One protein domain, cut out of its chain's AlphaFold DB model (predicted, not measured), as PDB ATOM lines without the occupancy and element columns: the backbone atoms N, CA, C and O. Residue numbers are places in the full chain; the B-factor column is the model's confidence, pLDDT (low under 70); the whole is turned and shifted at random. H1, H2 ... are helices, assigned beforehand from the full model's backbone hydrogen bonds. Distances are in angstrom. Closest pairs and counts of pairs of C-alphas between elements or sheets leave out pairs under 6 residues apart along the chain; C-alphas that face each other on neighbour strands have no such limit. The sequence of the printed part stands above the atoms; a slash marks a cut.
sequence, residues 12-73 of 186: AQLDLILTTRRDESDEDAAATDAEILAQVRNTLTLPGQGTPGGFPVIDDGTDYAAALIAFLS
ATOM      1  N   ALA A  12     177.595 124.049 -79.405       96.19
ATOM      2  CA  ALA A  12     178.794 123.230 -79.603       96.19
ATOM      3  C   ALA A  12     178.610 122.150 -80.687       96.19
ATOM      4  O   ALA A  12     179.542 121.848 -81.426       96.19
ATOM      5  N   GLN A  13     177.407 121.581 -80.806       97.12
ATOM      6  CA  GLN A  13     177.084 120.635 -81.878       97.12
ATOM      7  C   GLN A  13     176.979 121.330 -83.238       97.12
ATOM      8  O   GLN A  13     177.402 120.761 -84.237       97.12
ATOM      9  N   LEU A  14     176.448 122.556 -83.289       95.81
ATOM     10  CA  LEU A  14     176.435 123.353 -84.518       95.81
ATOM     11  C   LEU A  14     177.858 123.702 -84.960       95.81
ATOM     12  O   LEU A  14     178.177 123.516 -86.130       95.81
ATOM     13  N   ASP A  15     178.716 124.129 -84.031       96.25
ATOM     14  CA  ASP A  15     180.129 124.402 -84.313       96.25
ATOM     15  C   ASP A  15     180.837 123.153 -84.844       96.25
ATOM     16  O   ASP A  15     181.524 123.231 -85.858       96.25
ATOM     17  N   LEU A  16     180.603 121.989 -84.223       97.44
ATOM     18  CA  LEU A  16     181.146 120.716 -84.699       97.44
ATOM     19  C   LEU A  16     180.701 120.417 -86.135       97.44
ATOM     20  O   LEU A  16     181.541 120.105 -86.973       97.44
ATOM     21  N   ILE A  17     179.405 120.561 -86.441       96.06
ATOM     22  CA  ILE A  17     178.896 120.350 -87.803       96.06
ATOM     23  C   ILE A  17     179.598 121.289 -88.785       96.06
ATOM     24  O   ILE A  17     180.087 120.849 -89.820       96.06
ATOM     25  N   LEU A  18     179.666 122.577 -88.457       95.50
ATOM     26  CA  LEU A  18     180.248 123.596 -89.323       95.50
ATOM     27  C   LEU A  18     181.745 123.367 -89.559       95.50
ATOM     28  O   LEU A  18     182.198 123.491 -90.694       95.50
ATOM     29  N   THR A  19     182.512 123.030 -88.518       95.75
ATOM     30  CA  THR A  19     183.945 122.730 -88.643       95.75
ATOM     31  C   THR A  19     184.171 121.486 -89.495       95.75
ATOM     32  O   THR A  19     184.907 121.561 -90.473       95.75
ATOM     33  N   THR A  20     183.483 120.377 -89.206       94.75
ATOM     34  CA  THR A  20     183.650 119.135 -89.974       94.75
ATOM     35  C   THR A  20     183.276 119.325 -91.445       94.75
ATOM     36  O   THR A  20     184.028 118.918 -92.323       94.75
ATOM     37  N   ARG A  21     182.169 120.019 -91.743       93.12
ATOM     38  CA  ARG A  21     181.751 120.296 -93.129       93.12
ATOM     39  C   ARG A  21     182.768 121.134 -93.901       93.12
ATOM     40  O   ARG A  21     183.043 120.832 -95.058       93.12
ATOM     41  N   ARG A  22     183.351 122.146 -93.255       93.06
ATOM     42  CA  ARG A  22     184.394 122.997 -93.848       93.06
ATOM     43  C   ARG A  22     185.693 122.248 -94.122       93.06
ATOM     44  O   ARG A  22     186.339 122.539 -95.122       93.06
ATOM     45  N   ASP A  23     186.061 121.307 -93.258       91.31
ATOM     46  CA  ASP A  23     187.273 120.499 -93.433       91.31
ATOM     47  C   ASP A  23     187.102 119.423 -94.521       91.31
ATOM     48  O   ASP A  23     188.071 119.040 -95.177       91.31
ATOM     49  N   GLU A  24     185.876 118.932 -94.724       87.25
ATOM     50  CA  GLU A  24     185.568 117.854 -95.674       87.25
ATOM     51  C   GLU A  24     185.214 118.341 -97.090       87.25
ATOM     52  O   GLU A  24     185.270 117.548 -98.033       87.25
ATOM     53  N   SER A  25     184.836 119.613 -97.262       81.62
ATOM     54  CA  SER A  25     184.350 120.155 -98.535       81.62
ATOM     55  C   SER A  25     184.902 121.551 -98.835       81.62
ATOM     56  O   SER A  25     184.572 122.526 -98.159       81.62
ATOM     57  N   ASP A  26     185.657 121.671 -99.933       80.25
ATOM     58  CA  ASP A  26     186.138 122.960-100.456       80.25
ATOM     59  C   ASP A  26     184.982 123.923-100.802       80.25
ATOM     60  O   ASP A  26     185.151 125.142-100.742       80.25
ATOM     61  N   GLU A  27     183.797 123.393-101.141       77.62
ATOM     62  CA  GLU A  27     182.587 124.196-101.375       77.62
ATOM     63  C   GLU A  27     182.065 124.827-100.075       77.62
ATOM     64  O   GLU A  27     181.637 125.983-100.079       77.62
ATOM     65  N   ASP A  28     182.168 124.110 -98.950       82.56
ATOM     66  CA  ASP A  28     181.725 124.593 -97.638       82.56
ATOM     67  C   ASP A  28     182.770 125.526 -96.991       82.56
ATOM     68  O   ASP A  28     182.421 126.372 -96.165       82.56
ATOM     69  N   ALA A  29     184.045 125.442 -97.395       80.75
ATOM     70  CA  ALA A  29     185.137 126.248 -96.841       80.75
ATOM     71  C   ALA A  29     184.919 127.769 -96.985       80.75
ATOM     72  O   ALA A  29     185.321 128.541 -96.111       80.75
ATOM     73  N   ALA A  30     184.265 128.208 -98.066       85.31
ATOM     74  CA  ALA A  30     183.927 129.614 -98.315       85.31
ATOM     75  C   ALA A  30     182.453 129.960 -98.023       85.31
ATOM     76  O   ALA A  30     182.080 131.135 -98.094       85.31
ATOM     77  N   ALA A  31     181.621 128.963 -97.709       89.19
ATOM     78  CA  ALA A  31     180.196 129.138 -97.475       89.19
ATOM     79  C   ALA A  31     179.901 129.722 -96.084       89.19
ATOM     80  O   ALA A  31     180.626 129.529 -95.096       89.19
ATOM     81  N   THR A  32     178.789 130.448 -95.994       91.50
ATOM     82  CA  THR A  32     178.273 130.939 -94.716       91.50
ATOM     83  C   THR A  32     177.695 129.792 -93.887       91.50
ATOM     84  O   THR A  32     177.211 128.798 -94.428       91.50
ATOM     85  N   ASP A  33     177.663 129.943 -92.559       92.19
ATOM     86  CA  ASP A  33     177.097 128.918 -91.668       92.19
ATOM     87  C   ASP A  33     175.649 128.555 -92.045       92.19
ATOM     88  O   ASP A  33     175.243 127.397 -91.980       92.19
ATOM     89  N   ALA A  34     174.862 129.545 -92.480       90.50
ATOM     90  CA  ALA A  34     173.477 129.339 -92.890       90.50
ATOM     91  C   ALA A  34     173.354 128.494 -94.168       90.50
ATOM     92  O   ALA A  34     172.430 127.687 -94.265       90.50
ATOM     93  N   GLU A  35     174.267 128.659 -95.130       91.62
ATOM     94  CA  GLU A  35     174.294 127.873 -96.370       91.62
ATOM     95  C   GLU A  35     174.667 126.418 -96.086       91.62
ATOM     96  O   GLU A  35     173.948 125.518 -96.519       91.62
ATOM     97  N   ILE A  36     175.703 126.195 -95.267       92.81
ATOM     98  CA  ILE A  36     176.138 124.852 -94.858       92.81
ATOM     99  C   ILE A  36     174.992 124.122 -94.144       92.81
ATOM    100  O   ILE A  36     174.614 123.009 -94.512       92.81
ATOM    101  N   LEU A  37     174.373 124.760 -93.145       93.12
ATOM    102  CA  LEU A  37     173.277 124.159 -92.378       93.12
ATOM    103  C   LEU A  37     172.021 123.914 -93.233       93.12
ATOM    104  O   LEU A  37     171.326 122.912 -93.040       93.12
ATOM    105  N   ALA A  38     171.722 124.794 -94.194       90.75
ATOM    106  CA  ALA A  38     170.629 124.580 -95.140       90.75
ATOM    107  C   ALA A  38     170.909 123.388 -96.064       90.75
ATOM    108  O   ALA A  38     170.024 122.560 -96.286       90.75
ATOM    109  N   GLN A  39     172.141 123.255 -96.558       90.06
ATOM    110  CA  GLN A  39     172.549 122.125 -97.385       90.06
ATOM    111  C   GLN A  39     172.458 120.805 -96.621       90.06
ATOM    112  O   GLN A  39     171.896 119.844 -97.148       90.06
ATOM    113  N   VAL A  40     172.917 120.764 -95.367       91.62
ATOM    114  CA  VAL A  40     172.776 119.588 -94.494       91.62
ATOM    115  C   VAL A  40     171.307 119.177 -94.371       91.62
ATOM    116  O   VAL A  40     170.985 118.013 -94.579       91.62
ATOM    117  N   ARG A  41     170.386 120.119 -94.131       89.81
ATOM    118  CA  ARG A  41     168.944 119.811 -94.059       89.81
ATOM    119  C   ARG A  41     168.331 119.330 -95.364       89.81
ATOM    120  O   ARG A  41     167.407 118.526 -95.341       89.81
ATOM    121  N   ASN A  42     168.796 119.865 -96.485       88.94
ATOM    122  CA  ASN A  42     168.262 119.509 -97.794       88.94
ATOM    123  C   ASN A  42     168.775 118.150 -98.283       88.94
ATOM    124  O   ASN A  42     168.163 117.561 -99.171       88.94
ATOM    125  N   THR A  43     169.900 117.677 -97.743       89.69
ATOM    126  CA  THR A  43     170.590 116.474 -98.226       89.69
ATOM    127  C   THR A  43     170.554 115.317 -97.244       89.69
ATOM    128  O   THR A  43     170.609 114.175 -97.692       89.69
ATOM    129  N   LEU A  44     170.452 115.574 -95.938       91.94
ATOM    130  CA  LEU A  44     170.459 114.543 -94.907       91.94
ATOM    131  C   LEU A  44     169.098 114.377 -94.236       91.94
ATOM    132  O   LEU A  44     168.335 115.327 -94.060       91.94
ATOM    133  N   THR A  45     168.818 113.150 -93.811       91.12
ATOM    134  CA  THR A  45     167.610 112.780 -93.067       91.12
ATOM    135  C   THR A  45     167.955 112.033 -91.781       91.12
ATOM    136  O   THR A  45     169.079 111.567 -91.589       91.12
ATOM    137  N   LEU A  46     166.982 111.925 -90.871       90.88
ATOM    138  CA  LEU A  46     167.156 111.154 -89.639       90.88
ATOM    139  C   LEU A  46     167.438 109.668 -89.940       90.88
ATOM    140  O   LEU A  46     166.967 109.147 -90.959       90.88
ATOM    141  N   PRO A  47     168.162 108.959 -89.050       90.12
ATOM    142  CA  PRO A  47     168.443 107.536 -89.210       90.12
ATOM    143  C   PRO A  47     167.179 106.722 -89.510       90.12
ATOM    144  O   PRO A  47     166.137 106.892 -88.875       90.12
ATOM    145  N   GLY A  48     167.255 105.846 -90.514       83.50
ATOM    146  CA  GLY A  48     166.132 105.005 -90.947       83.50
ATOM    147  C   GLY A  48     165.030 105.727 -91.734       83.50
ATOM    148  O   GLY A  48     164.150 105.060 -92.275       83.50
ATOM    149  N   GLN A  49     165.078 107.057 -91.865       79.69
ATOM    150  CA  GLN A  49     164.145 107.825 -92.689       79.69
ATOM    151  C   GLN A  49     164.772 108.116 -94.053       79.69
ATOM    152  O   GLN A  49     165.411 109.139 -94.244       79.69
ATOM    153  N   GLY A  50     164.623 107.221 -95.028       66.81
ATOM    154  CA  GLY A  50     164.997 107.525 -96.413       66.81
ATOM    155  C   GLY A  50     163.887 108.316 -97.109       66.81
ATOM    156  O   GLY A  50     162.756 107.838 -97.180       66.81
ATOM    157  N   THR A  51     164.190 109.494 -97.653       63.88
ATOM    158  CA  THR A  51     163.297 110.212 -98.581       63.88
ATOM    159  C   THR A  51     163.953 110.302 -99.960       63.88
ATOM    160  O   THR A  51     165.179 110.226-100.062       63.88
ATOM    161  N   PRO A  52     163.187 110.442-101.058       67.06
ATOM    162  CA  PRO A  52     163.781 110.660-102.374       67.06
ATOM    163  C   PRO A  52     164.701 111.893-102.365       67.06
ATOM    164  O   PRO A  52     164.228 113.014-102.202       67.06
ATOM    165  N   GLY A  53     166.009 111.674-102.537       69.19
ATOM    166  CA  GLY A  53     167.036 112.726-102.537       69.19
ATOM    167  C   GLY A  53     167.695 113.020-101.182       69.19
ATOM    168  O   GLY A  53     168.662 113.776-101.159       69.19
ATOM    169  N   GLY A  54     167.224 112.413-100.088       78.38
ATOM    170  CA  GLY A  54     167.816 112.532 -98.755       78.38
ATOM    171  C   GLY A  54     168.629 111.295 -98.368       78.38
ATOM    172  O   GLY A  54     168.156 110.165 -98.499       78.38
ATOM    173  N   PHE A  55     169.848 111.504 -97.875       88.56
ATOM    174  CA  PHE A  55     170.719 110.453 -97.359       88.56
ATOM    175  C   PHE A  55     170.546 110.334 -95.838       88.56
ATOM    176  O   PHE A  55     170.787 111.306 -95.120       88.56
ATOM    177  N   PRO A  56     170.144 109.166 -95.312       90.88
ATOM    178  CA  PRO A  56     170.009 108.994 -93.875       90.88
ATOM    179  C   PRO A  56     171.374 109.117 -93.199       90.88
ATOM    180  O   PRO A  56     172.347 108.500 -93.637       90.88
ATOM    181  N   VAL A  57     171.431 109.885 -92.110       93.00
ATOM    182  CA  VAL A  57     172.607 109.917 -91.237       93.00
ATOM    183  C   VAL A  57     172.848 108.512 -90.691       93.00
ATOM    184  O   VAL A  57     171.922 107.848 -90.215       93.00
ATOM    185  N   ILE A  58     174.097 108.060 -90.766       92.50
ATOM    186  CA  ILE A  58     174.534 106.818 -90.134       92.50
ATOM    187  C   ILE A  58     174.796 107.135 -88.664       92.50
ATOM    188  O   ILE A  58     175.680 107.927 -88.353       92.50
ATOM    189  N   ASP A  59     174.020 106.526 -87.770       93.44
ATOM    190  CA  ASP A  59     174.285 106.579 -86.334       93.44
ATOM    191  C   ASP A  59     175.401 105.582 -85.993       93.44
ATOM    192  O   ASP A  59     175.161 104.406 -85.714       93.44
ATOM    193  N   ASP A  60     176.644 106.042 -86.126       94.12
ATOM    194  CA  ASP A  60     177.862 105.280 -85.839       94.12
ATOM    195  C   ASP A  60     178.394 105.513 -84.413       94.12
ATOM    196  O   ASP A  60     179.470 105.025 -84.058       94.12
ATOM    197  N   GLY A  61     177.638 106.242 -83.583       93.81
ATOM    198  CA  GLY A  61     178.017 106.599 -82.218       93.81
ATOM    199  C   GLY A  61     179.055 107.720 -82.110       93.81
ATOM    200  O   GLY A  61     179.539 107.976 -81.007       93.81
ATOM    201  N   THR A  62     179.418 108.388 -83.210       96.50
ATOM    202  CA  THR A  62     180.317 109.550 -83.168       96.50
ATOM    203  C   THR A  62     179.601 110.821 -82.709       96.50
ATOM    204  O   THR A  62     178.401 111.005 -82.926       96.50
ATOM    205  N   ASP A  63     180.359 111.758 -82.134       96.88
ATOM    206  CA  ASP A  63     179.831 113.070 -81.737       96.88
ATOM    207  C   ASP A  63     179.283 113.863 -82.936       96.88
ATOM    208  O   ASP A  63     178.318 114.615 -82.798       96.88
ATOM    209  N   TYR A  64     179.863 113.669 -84.125       95.62
ATOM    210  CA  TYR A  64     179.396 114.294 -85.360       95.62
ATOM    211  C   TYR A  64     178.054 113.712 -85.821       95.62
ATOM    212  O   TYR A  64     177.127 114.477 -86.094       95.62
ATOM    213  N   ALA A  65     177.898 112.381 -85.825       95.75
ATOM    214  CA  ALA A  65     176.607 111.751 -86.099       95.75
ATOM    215  C   ALA A  65     175.541 112.201 -85.087       95.75
ATOM    216  O   ALA A  65     174.444 112.606 -85.477       95.75
ATOM    217  N   ALA A  66     175.883 112.244 -83.794       96.75
ATOM    218  CA  ALA A  66     174.995 112.745 -82.749       96.75
ATOM    219  C   ALA A  66     174.609 114.222 -82.962       96.75
ATOM    220  O   ALA A  66     173.448 114.596 -82.768       96.75
ATOM    221  N   ALA A  67     175.551 115.067 -83.392       96.88
ATOM    222  CA  ALA A  67     175.292 116.465 -83.720       96.88
ATOM    223  C   ALA A  67     174.341 116.606 -84.919       96.88
ATOM    224  O   ALA A  67     173.356 117.346 -84.826       96.88
ATOM    225  N   LEU A  68     174.577 115.868 -86.010       95.75
ATOM    226  CA  LEU A  68     173.706 115.859 -87.191       95.75
ATOM    227  C   LEU A  68     172.286 115.398 -86.838       95.75
ATOM    228  O   LEU A  68     171.312 116.048 -87.219       95.75
ATOM    229  N   ILE A  69     172.152 114.325 -86.052       95.00
ATOM    230  CA  ILE A  69     170.854 113.828 -85.577       95.00
ATOM    231  C   ILE A  69     170.140 114.890 -84.737       95.00
ATOM    232  O   ILE A  69     168.947 115.128 -84.936       95.00
ATOM    233  N   ALA A  70     170.845 115.565 -83.825       94.44
ATOM    234  CA  ALA A  70     170.265 116.633 -83.015       94.44
ATOM    235  C   ALA A  70     169.801 117.821 -83.876       94.44
ATOM    236  O   ALA A  70     168.715 118.351 -83.647       94.44
ATOM    237  N   PHE A  71     170.578 118.212 -84.890       94.50
ATOM    238  CA  PHE A  71     170.249 119.323 -85.790       94.50
ATOM    239  C   PHE A  71     169.042 119.031 -86.695       94.50
ATOM    240  O   PHE A  71     168.203 119.908 -86.925       94.50
ATOM    241  N   LEU A  72     168.937 117.793 -87.191       92.12
ATOM    242  CA  LEU A  72     167.823 117.335 -88.028       92.12
ATOM    243  C   LEU A  72     166.568 117.004 -87.210       92.12
ATOM    244  O   LEU A  72     165.460 117.022 -87.744       92.12
ATOM    245  N   SER A  73     166.719 116.720 -85.915       90.56
ATOM    246  CA  SER A  73     165.593 116.468 -85.020       90.56
ATOM    247  C   SER A  73     164.807 117.756 -84.783       90.56
ATOM    248  O   SER A  73     165.383 118.728 -84.284       90.56
TER     249      SER A  73
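AT A GLANCE: This is residues 12 to 73 of the 186 residues of an uncharacterized protein of Rathayibacter sp. VKM Ac-2759 (UniProt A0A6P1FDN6). Three helices, H1, H3 and H4, each set crosswise to the other two, make a small helical body, with H3 and H4 both packed on H1. The short helix H2 makes a corner at the end of H1, and a long loop, residues 44 to 62, swings round from H3 to H4 at the far end of the longest axis from H2. The printed part has 62 residues with four named helices, in the order H1, H2, H3, H4, and no named strand; the class is all helix. The whole is compact, with a radius of gyration of the C-alphas of 11.2 A and spans of 31 by 25 by 17 A.

HOW THE PARTS SIT: H1, residues 12 to 24, touches H2, residues 26 to 29, only at the corner by their tight link; their closest C-alphas, those of Arg 22 and Ala 29, are 4.5 A apart. With residues 18 to 21 alone, H1 touches H3, residues 33 to 43. Their lines are about perpendicular, at 80 degrees, and the closest C-alphas, those of Leu 18 and Asp 33, are 6.6 A apart. H2 and H3 are close but not clearly touching, with the closest C-alphas, those of Asp 28 and Ile 36, 6.2 A apart. H4, residues 63 to 72, touches H1, with 13 pairs of C-alphas within 8 A; the closest, those of Gln 13 and Ala 67, are 4.9 A apart. The lines of H1 and H4 are only just about perpendicular, at 72 degrees. H3 and H4 are close but not clearly touching: their closest C-alphas, those of Arg 41 and Leu 72, are 6.6 A apart, and their lines are about perpendicular, at 81 degrees. H2 and H4 are apart. In H1, H3 and H4 every O i to N i+4 pair is within hydrogen-bond range; H2 is too short for such a pair, and its one O i to N i+3 pair is not within range.

IN THESE COORDINATES: H1 begins at C-alpha 12, (178.794, 123.230, -79.603), and is 18.3 A long from first to last C-alpha. H2 has four residues and measures 5.0 A. H3 measures 15.5 A and ends at C-alpha 43, (170.590, 116.474, -98.226). H4 measures 14.2 A and ends at C-alpha 72, (167.823, 117.335, -88.028).

THE WHOLE: The two C-alphas farthest apart are those of Ala 30 and Gly 48, at 31.2 A. The printed part has no cut. The links H1 to H2 and H2 to H3 are tight; the link H3 to H4 is long, with 19 residues, and within it residues 44 to 45 pair with residues 55 to 56, parallel, in a short pairing. The mean pLDDT of the printed part is 89.7, and residues 50 to 53 are under 70.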